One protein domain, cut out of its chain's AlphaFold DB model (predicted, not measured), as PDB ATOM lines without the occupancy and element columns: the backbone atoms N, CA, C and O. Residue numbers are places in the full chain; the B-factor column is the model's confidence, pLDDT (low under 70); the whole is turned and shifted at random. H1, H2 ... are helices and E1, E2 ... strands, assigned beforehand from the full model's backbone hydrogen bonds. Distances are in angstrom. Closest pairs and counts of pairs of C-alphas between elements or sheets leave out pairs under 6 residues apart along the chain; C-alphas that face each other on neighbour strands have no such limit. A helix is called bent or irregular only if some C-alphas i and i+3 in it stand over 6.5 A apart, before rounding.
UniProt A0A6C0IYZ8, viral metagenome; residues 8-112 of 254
ATOM      1  N   SER A   8     -20.394  34.554  -4.507       56.88
ATOM      2  CA  SER A   8     -21.124  33.398  -5.067       56.88
ATOM      3  C   SER A   8     -21.336  32.260  -4.056       56.88
ATOM      4  O   SER A   8     -21.434  31.085  -4.394       56.88
ATOM      5  N   GLY A   9     -21.385  32.599  -2.769       63.25
ATOM      6  CA  GLY A   9     -21.553  31.648  -1.689       63.25
ATOM      7  C   GLY A   9     -22.990  31.191  -1.505       63.25
ATOM      8  O   GLY A   9     -23.131  30.304  -0.696       63.25
ATOM      9  N   ASN A  10     -23.989  31.812  -2.158       77.50
ATOM     10  CA  ASN A  10     -25.415  31.456  -2.381       77.50
ATOM     11  C   ASN A  10     -25.730  30.509  -3.553       77.50
ATOM     12  O   ASN A  10     -26.580  29.626  -3.477       77.50
ATOM     13  N   GLU A  11     -25.015  30.663  -4.655       86.56
ATOM     14  CA  GLU A  11     -25.598  30.357  -5.963       86.56
ATOM     15  C   GLU A  11     -24.818  29.272  -6.695       86.56
ATOM     16  O   GLU A  11     -23.620  29.070  -6.470       86.56
ATOM     17  N   CYS A  12     -25.502  28.555  -7.580       88.06
ATOM     18  CA  CYS A  12     -24.851  27.678  -8.537       88.06
ATOM     19  C   CYS A  12     -24.026  28.517  -9.517       88.06
ATOM     20  O   CYS A  12     -24.547  29.426 -10.156       88.06
ATOM     21  N   ILE A  13     -22.752  28.172  -9.706       86.19
ATOM     22  CA  ILE A  13     -21.856  28.953 -10.573       86.19
ATOM     23  C   ILE A  13     -22.221  28.864 -12.072       86.19
ATOM     24  O   ILE A  13     -21.786  29.695 -12.866       86.19
ATOM     25  N   ILE A  14     -23.030  27.872 -12.470       87.19
ATOM     26  CA  ILE A  14     -23.461  27.676 -13.864       87.19
ATOM     27  C   ILE A  14     -24.837  28.300 -14.130       87.19
ATOM     28  O   ILE A  14     -24.954  29.107 -15.048       87.19
ATOM     29  N   CYS A  15     -25.873  27.925 -13.370       88.19
ATOM     30  CA  CYS A  15     -27.248  28.389 -13.611       88.19
ATOM     31  C   CYS A  15     -27.666  29.611 -12.779       88.19
ATOM     32  O   CYS A  15     -28.759  30.121 -12.993       88.19
ATOM     33  N   CYS A  16     -26.830  30.073 -11.842       86.25
ATOM     34  CA  CYS A  16     -27.121  31.184 -10.926       86.25
ATOM     35  C   CYS A  16     -28.337  30.969 -10.000       86.25
ATOM     36  O   CYS A  16     -28.775  31.907  -9.346       86.25
ATOM     37  N   GLU A  17     -28.871  29.747  -9.905       87.62
ATOM     38  CA  GLU A  17     -29.944  29.420  -8.957       87.62
ATOM     39  C   GLU A  17     -29.433  29.430  -7.511       87.62
ATOM     40  O   GLU A  17     -28.310  28.984  -7.239       87.62
ATOM     41  N   ASP A  18     -30.271  29.891  -6.577       87.31
ATOM     42  CA  ASP A  18     -29.977  29.813  -5.148       87.31
ATOM     43  C   ASP A  18     -29.989  28.353  -4.675       87.31
ATOM     44  O   ASP A  18     -30.950  27.607  -4.856       87.31
ATOM     45  N   ILE A  19     -28.888  27.952  -4.049       87.12
ATOM     46  CA  ILE A  19     -28.641  26.606  -3.525       87.12
ATOM     47  C   ILE A  19     -28.253  26.651  -2.042       87.12
ATOM     48  O   ILE A  19     -27.576  25.756  -1.530       87.12
ATOM     49  N   SER A  20     -28.695  27.694  -1.337       77.31
ATOM     50  CA  SER A  20     -28.616  27.843   0.123       77.31
ATOM     51  C   SER A  20     -29.191  26.641   0.896       77.31
ATOM     52  O   SER A  20     -28.693  26.310   1.971       77.31
ATOM     53  N   ASN A  21     -30.147  25.919   0.303       71.75
ATOM     54  CA  ASN A  21     -30.852  24.767   0.885       71.75
ATOM     55  C   ASN A  21     -30.006  23.481   1.034       71.75
ATOM     56  O   ASN A  21     -30.524  22.442   1.439       71.75
ATOM     57  N   GLY A  22     -28.711  23.512   0.700       68.75
ATOM     58  CA  GLY A  22     -27.754  22.442   1.016       68.75
ATOM     59  C   GLY A  22     -27.568  21.352  -0.048       68.75
ATOM     60  O   GLY A  22     -26.586  20.614   0.021       68.75
ATOM     61  N   LEU A  23     -28.422  21.276  -1.073       80.00
ATOM     62  CA  LEU A  23     -28.257  20.342  -2.199       80.00
ATOM     63  C   LEU A  23     -27.277  20.900  -3.238       80.00
ATOM     64  O   LEU A  23     -27.663  21.445  -4.274       80.00
ATOM     65  N   CYS A  24     -25.982  20.788  -2.948       89.00
ATOM     66  CA  CYS A  24     -24.937  21.252  -3.851       89.00
ATOM     67  C   CYS A  24     -23.667  20.403  -3.790       89.00
ATOM     68  O   CYS A  24     -23.413  19.690  -2.820       89.00
ATOM     69  N   VAL A  25     -22.854  20.517  -4.837       91.06
ATOM     70  CA  VAL A  25     -21.513  19.934  -4.908       91.06
ATOM     71  C   VAL A  25     -20.488  21.055  -4.898       91.06
ATOM     72  O   VAL A  25     -20.549  21.973  -5.718       91.06
ATOM     73  N   TYR A  26     -19.540  20.977  -3.969       90.44
ATOM     74  CA  TYR A  26     -18.435  21.925  -3.878       90.44
ATOM     75  C   TYR A  26     -17.345  21.545  -4.872       90.44
ATOM     76  O   TYR A  26     -16.853  20.421  -4.867       90.44
ATOM     77  N   LEU A  27     -16.955  22.510  -5.698       89.50
ATOM     78  CA  LEU A  27     -15.821  22.368  -6.599       89.50
ATOM     79  C   LEU A  27     -14.530  22.778  -5.896       89.50
ATOM     80  O   LEU A  27     -13.568  22.022  -5.865       89.50
ATOM     81  N   HIS A  28     -14.515  23.971  -5.300       87.31
ATOM     82  CA  HIS A  28     -13.421  24.424  -4.448       87.31
ATOM     83  C   HIS A  28     -13.871  25.562  -3.529       87.31
ATOM     84  O   HIS A  28     -14.812  26.307  -3.824       87.31
ATOM     85  N   LYS A  29     -13.140  25.737  -2.426       85.56
ATOM     86  CA  LYS A  29     -13.339  26.820  -1.462       85.56
ATOM     87  C   LYS A  29     -12.008  27.502  -1.174       85.56
ATOM     88  O   LYS A  29     -11.074  26.887  -0.676       85.56
ATOM     89  N   THR A  30     -11.935  28.792  -1.474       79.81
ATOM     90  CA  THR A  30     -10.801  29.661  -1.137       79.81
ATOM     91  C   THR A  30     -11.266  30.756  -0.183       79.81
ATOM     92  O   THR A  30     -12.464  30.956   0.014       79.81
ATOM     93  N   ARG A  31     -10.331  31.538   0.369       73.12
ATOM     94  CA  ARG A  31     -10.667  32.696   1.215       73.12
ATOM     95  C   ARG A  31     -11.581  33.717   0.511       73.12
ATOM     96  O   ARG A  31     -12.300  34.439   1.191       73.12
ATOM     97  N   ARG A  32     -11.517  33.825  -0.822       69.81
ATOM     98  CA  ARG A  32     -12.215  34.874  -1.596       69.81
ATOM     99  C   ARG A  32     -13.386  34.357  -2.428       69.81
ATOM    100  O   ARG A  32     -14.295  35.125  -2.706       69.81
ATOM    101  N   LEU A  33     -13.357  33.088  -2.829       76.81
ATOM    102  CA  LEU A  33     -14.308  32.491  -3.767       76.81
ATOM    103  C   LEU A  33     -14.647  31.063  -3.351       76.81
ATOM    104  O   LEU A  33     -13.748  30.280  -3.034       76.81
ATOM    105  N   THR A  34     -15.931  30.728  -3.409       84.88
ATOM    106  CA  THR A  34     -16.438  29.361  -3.267       84.88
ATOM    107  C   THR A  34     -17.232  29.045  -4.518       84.88
ATOM    108  O   THR A  34     -18.184  29.756  -4.816       84.88
ATOM    109  N   HIS A  35     -16.837  28.014  -5.260       87.38
ATOM    110  CA  HIS A  35     -17.588  27.569  -6.429       87.38
ATOM    111  C   HIS A  35     -18.296  26.267  -6.115       87.38
ATOM    112  O   HIS A  35     -17.699  25.311  -5.609       87.38
ATOM    113  N   ARG A  36     -19.587  26.257  -6.418       89.12
ATOM    114  CA  ARG A  36     -20.481  25.141  -6.165       89.12
ATOM    115  C   ARG A  36     -21.480  24.987  -7.300       89.12
ATOM    116  O   ARG A  36     -21.788  25.950  -8.004       89.12
ATOM    117  N   LEU A  37     -21.964  23.766  -7.468       91.06
ATOM    118  CA  LEU A  37     -22.936  23.391  -8.485       91.06
ATOM    119  C   LEU A  37     -24.214  22.892  -7.816       91.06
ATOM    120  O   LEU A  37     -24.142  22.121  -6.858       91.06
ATOM    121  N   CYS A  38     -25.372  23.289  -8.347       91.94
ATOM    122  CA  CYS A  38     -26.608  22.550  -8.102       91.94
ATOM    123  C   CYS A  38     -26.484  21.141  -8.705       91.94
ATOM    124  O   CYS A  38     -25.619  20.886  -9.547       91.94
ATOM    125  N   PHE A  39     -27.345  20.217  -8.291       93.44
ATOM    126  CA  PHE A  39     -27.279  18.821  -8.733       93.44
ATOM    127  C   PHE A  39     -27.403  18.671 -10.256       93.44
ATOM    128  O   PHE A  39     -26.573  18.000 -10.863       93.44
ATOM    129  N   ASN A  40     -28.327  19.396 -10.891       92.62
ATOM    130  CA  ASN A  40     -28.506  19.357 -12.347       92.62
ATOM    131  C   ASN A  40     -27.245  19.822 -13.095       92.62
ATOM    132  O   ASN A  40     -26.764  19.159 -14.013       92.62
ATOM    133  N   CYS A  41     -26.663  20.949 -12.675       92.50
ATOM    134  CA  CYS A  41     -25.428  21.458 -13.270       92.50
ATOM    135  C   CYS A  41     -24.226  20.557 -12.973       92.50
ATOM    136  O   CYS A  41     -23.330  20.447 -13.806       92.50
ATOM    137  N   CYS A  42     -24.202  19.905 -11.810       93.31
ATOM    138  CA  CYS A  42     -23.192  18.917 -11.459       93.31
ATOM    139  C   CYS A  42     -23.223  17.733 -12.429       93.31
ATOM    140  O   CYS A  42     -22.186  17.385 -12.986       93.31
ATOM    141  N   GLU A  43     -24.395  17.151 -12.683       94.31
ATOM    142  CA  GLU A  43     -24.535  16.035 -13.625       94.31
ATOM    143  C   GLU A  43     -24.195  16.443 -15.058       94.31
ATOM    144  O   GLU A  43     -23.432  15.747 -15.730       94.31
ATOM    145  N   GLY A  44     -24.694  17.598 -15.506       93.31
ATOM    146  CA  GLY A  44     -24.427  18.102 -16.852       93.31
ATOM    147  C   GLY A  44     -22.951  18.419 -17.100       93.31
ATOM    148  O   GLY A  44     -22.443  18.168 -18.190       93.31
ATOM    149  N   TYR A  45     -22.249  18.943 -16.092       92.31
ATOM    150  CA  TYR A  45     -20.843  19.318 -16.216       92.31
ATOM    151  C   TYR A  45     -19.885  18.147 -15.961       92.31
ATOM    152  O   TYR A  45     -19.028  17.851 -16.793       92.31
ATOM    153  N   LEU A  46     -20.021  17.468 -14.817       94.81
ATOM    154  CA  LEU A  46     -19.094  16.412 -14.405       94.81
ATOM    155  C   LEU A  46     -19.376  15.073 -15.089       94.81
ATOM    156  O   LEU A  46     -18.439  14.309 -15.294       94.81
ATOM    157  N   GLY A  47     -20.615  14.786 -15.495       94.88
ATOM    158  CA  GLY A  47     -20.974  13.514 -16.130       94.88
ATOM    159  C   GLY A  47     -20.156  13.202 -17.392       94.88
ATOM    160  O   GLY A  47     -19.496  12.160 -17.443       94.88
ATOM    161  N   PRO A  48     -20.123  14.090 -18.405       95.19
ATOM    162  CA  PRO A  48     -19.291  13.893 -19.594       95.19
ATOM    163  C   PRO A  48     -17.795  13.773 -19.268       95.19
ATOM    164  O   PRO A  48     -17.093  12.961 -19.872       95.19
ATOM    165  N   ILE A  49     -17.319  14.540 -18.281       94.44
ATOM    166  CA  ILE A  49     -15.922  14.526 -17.829       94.44
ATOM    167  C   ILE A  49     -15.575  13.173 -17.197       94.44
ATOM    168  O   ILE A  49     -14.565  12.572 -17.556       94.44
ATOM    169  N   PHE A  50     -16.417  12.645 -16.308       95.31
ATOM    170  CA  PHE A  50     -16.208  11.339 -15.686       95.31
ATOM    171  C   PHE A  50     -16.226  10.206 -16.711       95.31
ATOM    172  O   PHE A  50     -15.335   9.358 -16.688       95.31
ATOM    173  N   LYS A  51     -17.141  10.236 -17.687       94.12
ATOM    174  CA  LYS A  51     -17.136   9.274 -18.804       94.12
ATOM    175  C   LYS A  51     -15.832   9.326 -19.600       94.12
ATOM    176  O   LYS A  51     -15.257   8.284 -19.919       94.12
ATOM    177  N   GLN A  52     -15.331  10.528 -19.887       93.81
ATOM    178  CA  GLN A  52     -14.048  10.702 -20.565       93.81
ATOM    179  C   GLN A  52     -12.881  10.166 -19.724       93.81
ATOM    180  O   GLN A  52     -12.001   9.494 -20.259       93.81
ATOM    181  N   ILE A  53     -12.879  10.419 -18.414       94.38
ATOM    182  CA  ILE A  53     -11.857   9.918 -17.488       94.38
ATOM    183  C   ILE A  53     -11.874   8.391 -17.427       94.38
ATOM    184  O   ILE A  53     -10.817   7.778 -17.544       94.38
ATOM    185  N   LEU A  54     -13.046   7.762 -17.307       94.31
ATOM    186  CA  LEU A  54     -13.175   6.303 -17.335       94.31
ATOM    187  C   LEU A  54     -12.642   5.722 -18.650       94.31
ATOM    188  O   LEU A  54     -11.911   4.733 -18.634       94.31
ATOM    189  N   ASN A  55     -12.929   6.369 -19.782       93.94
ATOM    190  CA  ASN A  55     -12.376   5.955 -21.068       93.94
ATOM    191  C   ASN A  55     -10.846   6.120 -21.130       93.94
ATOM    192  O   ASN A  55     -10.150   5.256 -21.662       93.94
ATOM    193  N   ASN A  56     -10.297   7.194 -20.560       93.38
ATOM    194  CA  ASN A  56      -8.850   7.380 -20.449       93.38
ATOM    195  C   ASN A  56      -8.216   6.292 -19.570       93.38
ATOM    196  O   ASN A  56      -7.227   5.692 -19.982       93.38
ATOM    197  N   LEU A  57      -8.806   5.980 -18.411       92.88
ATOM    198  CA  LEU A  57      -8.346   4.914 -17.512       92.88
ATOM    199  C   LEU A  57      -8.373   3.543 -18.197       92.88
ATOM    200  O   LEU A  57      -7.386   2.812 -18.137       92.88
ATOM    201  N   ARG A  58      -9.454   3.225 -18.919       93.00
ATOM    202  CA  ARG A  58      -9.578   2.002 -19.728       93.00
ATOM    203  C   ARG A  58      -8.445   1.878 -20.752       93.00
ATOM    204  O   ARG A  58      -7.878   0.803 -20.927       93.00
ATOM    205  N   ASN A  59      -8.071   2.992 -21.380       89.50
ATOM    206  CA  ASN A  59      -6.982   3.071 -22.355       89.50
ATOM    207  C   ASN A  59      -5.601   3.350 -21.731       89.50
ATOM    208  O   ASN A  59      -4.649   3.609 -22.464       89.50
ATOM    209  N   LYS A  60      -5.471   3.287 -20.397       87.81
ATOM    210  CA  LYS A  60      -4.221   3.519 -19.646       87.81
ATOM    211  C   LYS A  60      -3.597   4.909 -19.839       87.81
ATOM    212  O   LYS A  60      -2.382   5.084 -19.763       87.81
ATOM    213  N   ILE A  61      -4.428   5.919 -20.069       88.12
ATOM    214  CA  ILE A  61      -4.027   7.320 -20.210       88.12
ATOM    215  C   ILE A  61      -4.149   8.002 -18.838       88.12
ATOM    216  O   ILE A  61      -5.181   8.580 -18.505       88.12
ATOM    217  N   TYR A  62      -3.094   7.929 -18.020       84.94
ATOM    218  CA  TYR A  62      -3.116   8.406 -16.624       84.94
ATOM    219  C   TYR A  62      -2.775   9.895 -16.431       84.94
ATOM    220  O   TYR A  62      -2.990  10.453 -15.360       84.94
ATOM    221  N   ASN A  63      -2.261  10.581 -17.449       82.19
ATOM    222  CA  ASN A  63      -1.887  11.998 -17.347       82.19
ATOM    223  C   ASN A  63      -3.081  12.972 -17.433       82.19
ATOM    224  O   ASN A  63      -2.898  14.173 -17.263       82.19
ATOM    225  N   LYS A  64      -4.298  12.480 -17.709       80.38
ATOM    226  CA  LYS A  64      -5.515  13.288 -17.922       80.38
ATOM    227  C   LYS A  64      -6.683  12.887 -17.010       80.38
ATOM    228  O   LYS A  64      -7.838  12.999 -17.414       80.38
ATOM    229  N   VAL A  65      -6.400  12.343 -15.825       86.75
ATOM    230  CA  VAL A  65      -7.429  11.704 -14.972       86.75
ATOM    231  C   VAL A  65      -7.394  12.116 -13.502       86.75
ATOM    232  O   VAL A  65      -8.183  11.600 -12.722       86.75
ATOM    233  N   THR A  66      -6.488  13.007 -13.099       87.00
ATOM    234  CA  THR A  66      -6.290  13.374 -11.685       87.00
ATOM    235  C   THR A  66      -6.972  14.680 -11.299       87.00
ATOM    236  O   THR A  66      -7.475  14.799 -10.180       87.00
ATOM    237  N   CYS A  67      -7.031  15.633 -12.228       89.81
ATOM    238  CA  CYS A  67      -7.583  16.957 -11.985       89.81
ATOM    239  C   CYS A  67      -8.565  17.369 -13.084       89.81
ATOM    240  O   CYS A  67      -8.437  16.955 -14.237       89.81
ATOM    241  N   LEU A  68      -9.513  18.233 -12.727       90.19
ATOM    242  CA  LEU A  68     -10.420  18.906 -13.654       90.19
ATOM    243  C   LEU A  68     -10.364  20.418 -13.452       90.19
ATOM    244  O   LEU A  68      -9.992  20.896 -12.385       90.19
ATOM    245  N   ASN A  69     -10.729  21.189 -14.469       88.69
ATOM    246  CA  ASN A  69     -10.771  22.644 -14.345       88.69
ATOM    247  C   ASN A  69     -12.109  23.080 -13.761       88.69
ATOM    248  O   ASN A  69     -13.139  22.493 -14.063       88.69
ATOM    249  N   CYS A  70     -12.123  24.130 -12.951       87.25
ATOM    250  CA  CYS A  70     -13.382  24.755 -12.582       87.25
ATOM    251  C   CYS A  70     -14.025  25.384 -13.838       87.25
ATOM    252  O   CYS A  70     -13.330  26.096 -14.562       87.25
ATOM    253  N   PRO A  71     -15.341  25.221 -14.081       83.12
ATOM    254  CA  PRO A  71     -16.006  25.857 -15.222       83.12
ATOM    255  C   PRO A  71     -16.021  27.392 -15.122       83.12
ATOM    256  O   PRO A  71     -16.222  28.077 -16.118       83.12
ATOM    257  N   GLY A  72     -15.790  27.947 -13.925       81.31
ATOM    258  CA  GLY A  72     -16.011  29.362 -13.644       81.31
ATOM    259  C   GLY A  72     -17.487  29.736 -13.774       81.31
ATOM    260  O   GLY A  72     -18.353  28.861 -13.802       81.31
ATOM    261  N   SER A  73     -17.764  31.042 -13.829       73.38
ATOM    262  CA  SER A  73     -19.110  31.530 -14.139       73.38
ATOM    263  C   SER A  73     -19.469  31.188 -15.582       73.38
ATOM    264  O   SER A  73     -18.615  31.283 -16.466       73.38
ATOM    265  N   TYR A  74     -20.725  30.829 -15.840       65.62
ATOM    266  CA  TYR A  74     -21.229  30.735 -17.212       65.62
ATOM    267  C   TYR A  74     -21.710  32.095 -17.752       65.62
ATOM    268  O   TYR A  74     -21.720  32.302 -18.966       65.62
ATOM    269  N   MET A  75     -22.037  33.042 -16.861       62.62
ATOM    270  CA  MET A  75     -22.630  34.344 -17.190       62.62
ATOM    271  C   MET A  75     -21.748  35.529 -16.754       62.62
ATOM    272  O   MET A  75     -21.018  35.460 -15.762       62.62
ATOM    273  N   GLY A  76     -21.846  36.642 -17.486       60.97
ATOM    274  CA  GLY A  76     -21.192  37.916 -17.159       60.97
ATOM    275  C   GLY A  76     -19.721  38.030 -17.580       60.97
ATOM    276  O   GLY A  76     -19.157  37.153 -18.231       60.97
ATOM    277  N   GLU A  77     -19.083  39.134 -17.184       61.31
ATOM    278  CA  GLU A  77     -17.699  39.496 -17.553       61.31
ATOM    279  C   GLU A  77     -16.624  38.557 -16.970       61.31
ATOM    280  O   GLU A  77     -15.454  38.620 -17.341       61.31
ATOM    281  N   THR A  78     -17.009  37.660 -16.058       62.44
ATOM    282  CA  THR A  78     -16.113  36.705 -15.387       62.44
ATOM    283  C   THR A  78     -16.245  35.276 -15.928       62.44
ATOM    284  O   THR A  78     -15.765  34.319 -15.306       62.44
ATOM    285  N   ARG A  79     -16.877  35.108 -17.099       65.69
ATOM    286  CA  ARG A  79     -17.109  33.802 -17.725       65.69
ATOM    287  C   ARG A  79     -15.808  33.039 -17.970       65.69
ATOM    288  O   ARG A  79     -14.879  33.585 -18.555       65.69
ATOM    289  N   ASN A  80     -15.745  31.771 -17.555       68.25
ATOM    290  CA  ASN A  80     -14.556  30.907 -17.683       68.25
ATOM    291  C   ASN A  80     -13.257  31.486 -17.067       68.25
ATOM    292  O   ASN A  80     -12.168  30.992 -17.345       68.25
ATOM    293  N   MET A  81     -13.333  32.518 -16.216       69.81
ATOM    294  CA  MET A  81     -12.148  33.183 -15.650       69.81
ATOM    295  C   MET A  81     -11.568  32.463 -14.422       69.81
ATOM    296  O   MET A  81     -10.630  32.959 -13.793       69.81
ATOM    297  N   CYS A  82     -12.122  31.309 -14.033       79.25
ATOM    298  CA  CYS A  82     -11.594  30.530 -12.920       79.25
ATOM    299  C   CYS A  82     -10.472  29.605 -13.399       79.25
ATOM    300  O   CYS A  82     -10.718  28.626 -14.091       79.25
ATOM    301  N   SER A  83      -9.240  29.884 -12.976       81.94
ATOM    302  CA  SER A  83      -8.060  29.067 -13.285       81.94
ATOM    303  C   SER A  83      -7.814  27.931 -12.284       81.94
ATOM    304  O   SER A  83      -6.727  27.354 -12.260       81.94
ATOM    305  N   HIS A  84      -8.778  27.632 -11.409       85.81
ATOM    306  CA  HIS A  84      -8.579  26.627 -10.373       85.81
ATOM    307  C   HIS A  84      -8.676  25.217 -10.956       85.81
ATOM    308  O   HIS A  84      -9.662  24.874 -11.614       85.81
ATOM    309  N   SER A  85      -7.658  24.408 -10.678       88.31
ATOM    310  CA  SER A  85      -7.660  22.977 -10.954       88.31
ATOM    311  C   SER A  85      -8.082  22.236  -9.690       88.31
ATOM    312  O   SER A  85      -7.595  22.531  -8.602       88.31
ATOM    313  N   ILE A  86      -9.025  21.319  -9.840       90.75
ATOM    314  CA  ILE A  86      -9.687  20.598  -8.762       90.75
ATOM    315  C   ILE A  86      -9.229  19.152  -8.831       90.75
ATOM    316  O   ILE A  86      -9.410  18.491  -9.856       90.75
ATOM    317  N   GLU A  87      -8.659  18.652  -7.742       91.62
ATOM    318  CA  GLU A  87      -8.306  17.243  -7.630       91.62
ATOM    319  C   GLU A  87      -9.575  16.402  -7.526       91.62
ATOM    320  O   GLU A  87     -10.405  16.620  -6.641       91.62
ATOM    321  N   ILE A  88      -9.716  15.395  -8.385       91.25
ATOM    322  CA  ILE A  88     -10.922  14.558  -8.415       91.25
ATOM    323  C   ILE A  88     -11.135  13.855  -7.071       91.25
ATOM    324  O   ILE A  88     -12.261  13.796  -6.590       91.25
ATOM    325  N   LYS A  89     -10.058  13.406  -6.415       89.31
ATOM    326  CA  LYS A  89     -10.119  12.750  -5.096       89.31
ATOM    327  C   LYS A  89     -10.682  13.649  -3.988       89.31
ATOM    328  O   LYS A  89     -11.142  13.133  -2.976       89.31
ATOM    329  N   SER A  90     -10.636  14.972  -4.167       90.19
ATOM    330  CA  SER A  90     -11.139  15.948  -3.191       90.19
ATOM    331  C   SER A  90     -12.637  16.239  -3.330       90.19
ATOM    332  O   SER A  90     -13.232  16.844  -2.437       90.19
ATOM    333  N   LEU A  91     -13.254  15.821  -4.439       92.62
ATOM    334  CA  LEU A  91     -14.676  16.030  -4.674       92.62
ATOM    335  C   LEU A  91     -15.507  15.163  -3.732       92.62
ATOM    336  O   LEU A  91     -15.205  13.995  -3.496       92.62
ATOM    337  N   ASN A  92     -16.611  15.727  -3.254       92.38
ATOM    338  CA  ASN A  92     -17.630  14.982  -2.535       92.38
ATOM    339  C   ASN A  92     -18.897  14.930  -3.393       92.38
ATOM    340  O   ASN A  92     -19.623  15.920  -3.490       92.38
ATOM    341  N   ILE A  93     -19.115  13.792  -4.052       94.38
ATOM    342  CA  ILE A  93     -20.270  13.552  -4.919       94.38
ATOM    343  C   ILE A  93     -21.318  12.759  -4.124       94.38
ATOM    344  O   ILE A  93     -21.028  11.638  -3.702       94.38
ATOM    345  N   PRO A  94     -22.529  13.304  -3.907       92.75
ATOM    346  CA  PRO A  94     -23.608  12.594  -3.225       92.75
ATOM    347  C   PRO A  94     -24.064  11.329  -3.962       92.75
ATOM    348  O   PRO A  94     -24.175  11.329  -5.187       92.75
ATOM    349  N   GLN A  95     -24.428  10.289  -3.206       92.88
ATOM    350  CA  GLN A  95     -24.982   9.027  -3.731       92.88
ATOM    351  C   GLN A  95     -26.301   9.192  -4.495       92.88
ATOM    352  O   GLN A  95     -26.645   8.347  -5.312       92.88
ATOM    353  N   SER A  96     -27.032  10.279  -4.244       91.81
ATOM    354  CA  SER A  96     -28.287  10.596  -4.925       91.81
ATOM    355  C   SER A  96     -28.110  11.028  -6.385       91.81
ATOM    356  O   SER A  96     -29.106  11.161  -7.086       91.81
ATOM    357  N   LEU A  97     -26.881  11.306  -6.834       93.81
ATOM    358  CA  LEU A  97     -26.597  11.702  -8.214       93.81
ATOM    359  C   LEU A  97     -26.329  10.480  -9.096       93.81
ATOM    360  O   LEU A  97     -25.605   9.566  -8.704       93.81
ATOM    361  N   ASN A  98     -26.794  10.516 -10.343       94.31
ATOM    362  CA  ASN A  98     -26.587   9.442 -11.318       94.31
ATOM    363  C   ASN A  98     -25.101   9.248 -11.667       94.31
ATOM    364  O   ASN A  98     -24.671   8.153 -12.021       94.31
ATOM    365  N   ILE A  99     -24.297  10.306 -11.528       95.56
ATOM    366  CA  ILE A  99     -22.848  10.286 -11.783       95.56
ATOM    367  C   ILE A  99     -22.025   9.683 -10.630       95.56
ATOM    368  O   ILE A  99     -20.804   9.564 -10.750       95.56
ATOM    369  N   TYR A 100     -22.657   9.325  -9.504       95.94
ATOM    370  CA  TYR A 100     -21.954   8.831  -8.317       95.94
ATOM    371  C   TYR A 100     -21.164   7.550  -8.590       95.94
ATOM    372  O   TYR A 100     -20.018   7.431  -8.162       95.94
ATOM    373  N   LEU A 101     -21.752   6.596  -9.317       94.50
ATOM    374  CA  LEU A 101     -21.086   5.326  -9.612       94.50
ATOM    375  C   LEU A 101     -19.837   5.536 -10.474       94.50
ATOM    376  O   LEU A 101     -18.807   4.922 -10.206       94.50
ATOM    377  N   ASP A 102     -19.892   6.438 -11.455       95.31
ATOM    378  CA  ASP A 102     -18.726   6.786 -12.271       95.31
ATOM    379  C   ASP A 102     -17.631   7.429 -11.413       95.31
ATOM    380  O   ASP A 102     -16.471   7.020 -11.481       95.31
ATOM    381  N   PHE A 103     -18.000   8.373 -10.542       95.88
ATOM    382  CA  PHE A 103     -17.077   8.981  -9.583       95.88
ATOM    383  C   PHE A 103     -16.423   7.940  -8.663       95.88
ATOM    384  O   PHE A 103     -15.202   7.942  -8.495       95.88
ATOM    385  N   PHE A 104     -17.220   7.029  -8.100       95.12
ATOM    386  CA  PHE A 104     -16.740   5.956  -7.238       95.12
ATOM    387  C   PHE A 104     -15.714   5.083  -7.964       95.12
ATOM    388  O   PHE A 104     -14.621   4.867  -7.442       95.12
ATOM    389  N   LYS A 105     -16.020   4.646  -9.194       95.00
ATOM    390  CA  LYS A 105     -15.104   3.845 -10.018       95.00
ATOM    391  C   LYS A 105     -13.795   4.580 -10.280       95.00
ATOM    392  O   LYS A 105     -12.728   3.997 -10.108       95.00
ATOM    393  N   ILE A 106     -13.858   5.859 -10.655       94.88
ATOM    394  CA  ILE A 106     -12.662   6.685 -10.876       94.88
ATOM    395  C   ILE A 106     -11.818   6.733  -9.605       94.88
ATOM    396  O   ILE A 106     -10.630   6.421  -9.646       94.88
ATOM    397  N   ASN A 107     -12.421   7.079  -8.466       93.75
ATOM    398  CA  ASN A 107     -11.688   7.185  -7.211       93.75
ATOM    399  C   ASN A 107     -11.086   5.832  -6.795       93.75
ATOM    400  O   ASN A 107      -9.937   5.774  -6.363       93.75
ATOM    401  N   TYR A 108     -11.814   4.733  -6.991       94.31
ATOM    402  CA  TYR A 108     -11.318   3.387  -6.722       94.31
ATOM    403  C   TYR A 108     -10.080   3.049  -7.563       94.31
ATOM    404  O   TYR A 108      -9.047   2.663  -7.019       94.31
ATOM    405  N   LEU A 109     -10.148   3.262  -8.879       93.69
ATOM    406  CA  LEU A 109      -9.053   2.976  -9.814       93.69
ATOM    407  C   LEU A 109      -7.824   3.860  -9.565       93.69
ATOM    408  O   LEU A 109      -6.692   3.409  -9.710       93.69
ATOM    409  N   LEU A 110      -8.023   5.117  -9.155       91.56
ATOM    410  CA  LEU A 110      -6.929   6.040  -8.835       91.56
ATOM    411  C   LEU A 110      -6.235   5.738  -7.496       91.56
ATOM    412  O   LEU A 110      -5.185   6.327  -7.222       91.56
ATOM    413  N   ASN A 111      -6.823   4.897  -6.644       90.69
ATOM    414  CA  ASN A 111      -6.234   4.481  -5.367       90.69
ATOM    415  C   ASN A 111      -5.731   3.028  -5.383       90.69
ATOM    416  O   ASN A 111      -4.916   2.672  -4.538       90.69
ATOM    417  N   ASN A 112      -6.153   2.213  -6.354       90.75
ATOM    418  CA  ASN A 112      -5.791   0.800  -6.452       90.75
ATOM    419  C   ASN A 112      -5.059   0.503  -7.766       90.75
ATOM    420  O   ASN A 112      -5.677   0.280  -8.802       90.75
TER     421      ASN A 112
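What this domain is: This is residues 8 to 112 of the 254 residues of a protein of viral metagenome (UniProt A0A6C0IYZ8). A hairpin of two strands, E1 and E2, is followed with no residue between by a long helix, H1, which sets off in a new direction, and a second helix, H2, packs slantwise on the later part of H1, residues 50 to 57. A much shorter hairpin, E3 and E4, lies alongside, with E3 near H1 and E4 coming close to E1, and long loops join or precede these parts. The printed part has 105 residues with four named strands and two named helices, in the order E1, E2, H1, E3, E4, H2; the sheets E1 - E2 and E3 - E4 are both antiparallel. The class is mixed, helices and strands, though under half of the residues, 49 of 105, are in named elements. The whole is compact, with a radius of gyration of the C-alphas of 13.8 A and spans of 38 by 28 by 23 A.

How they stand to each other: E1, residues 24 to 29, and E2, residues 34 to 38, form an antiparallel hairpin with 163 degrees between their directions. N 25 and O 37 are 2.9 A apart, within hydrogen-bond range, as are N 35 and O 28 at 3.0 A. H1, residues 39 to 58, follows E2 by a tight link; the closest C-alphas of E1 and H1 are those of Cys 24 and Phe 39, 5.9 A apart. H1 has a kink of 36 degrees near residue 46 and is irregular, but only just: C-alphas 45 and 48 are 6.6 A apart. H2, residues 100 to 111, touches H1, and H1 touches it with residues 50 to 57 alone. Their closest C-alphas are those of Phe 50 and Asp 102, 6.2 A apart, and they run the same way at a steep tilt of 40 degrees. E3, residues 67 to 69, and E4, residues 85 to 87, are an antiparallel hairpin at 146 degrees, with N 86 and O 68 within hydrogen-bond range at 2.8 A. H1 and E3 are near each other, with 5 pairs of C-alphas within 10 A. The closest C-alphas of E1 and E4 are those of Leu 27 and Ile 86, 6.7 A apart. Among the pairs that are apart are E1 and H2, and E3 and H2. In H2 every O i to N i+4 pair is within hydrogen-bond range; in H1 14 of 16 are.

Where its parts are: E1 begins at C-alpha 24, (-24.937, 21.252, -3.851), and is 13.1 A long; E2 is 13.2 A. H1 measures 26.8 A, ending at C-alpha 58, (-9.578, 2.002, -19.728). E3 and E4 have three residues each, at 6.9 and 6.7 A. H2 is 16.6 A long and ends at C-alpha 111, (-6.234, 4.481, -5.367).

The domain as a whole: The C-alphas farthest apart are those of Glu 77 and Asn 112, 42.0 A. The printed part has no cut. The links E3 to E4 and E4 to H2 are long. The mean pLDDT of the printed part is 86.5; residues 8 to 9, 22, 32 and 74 to 81 are under 70.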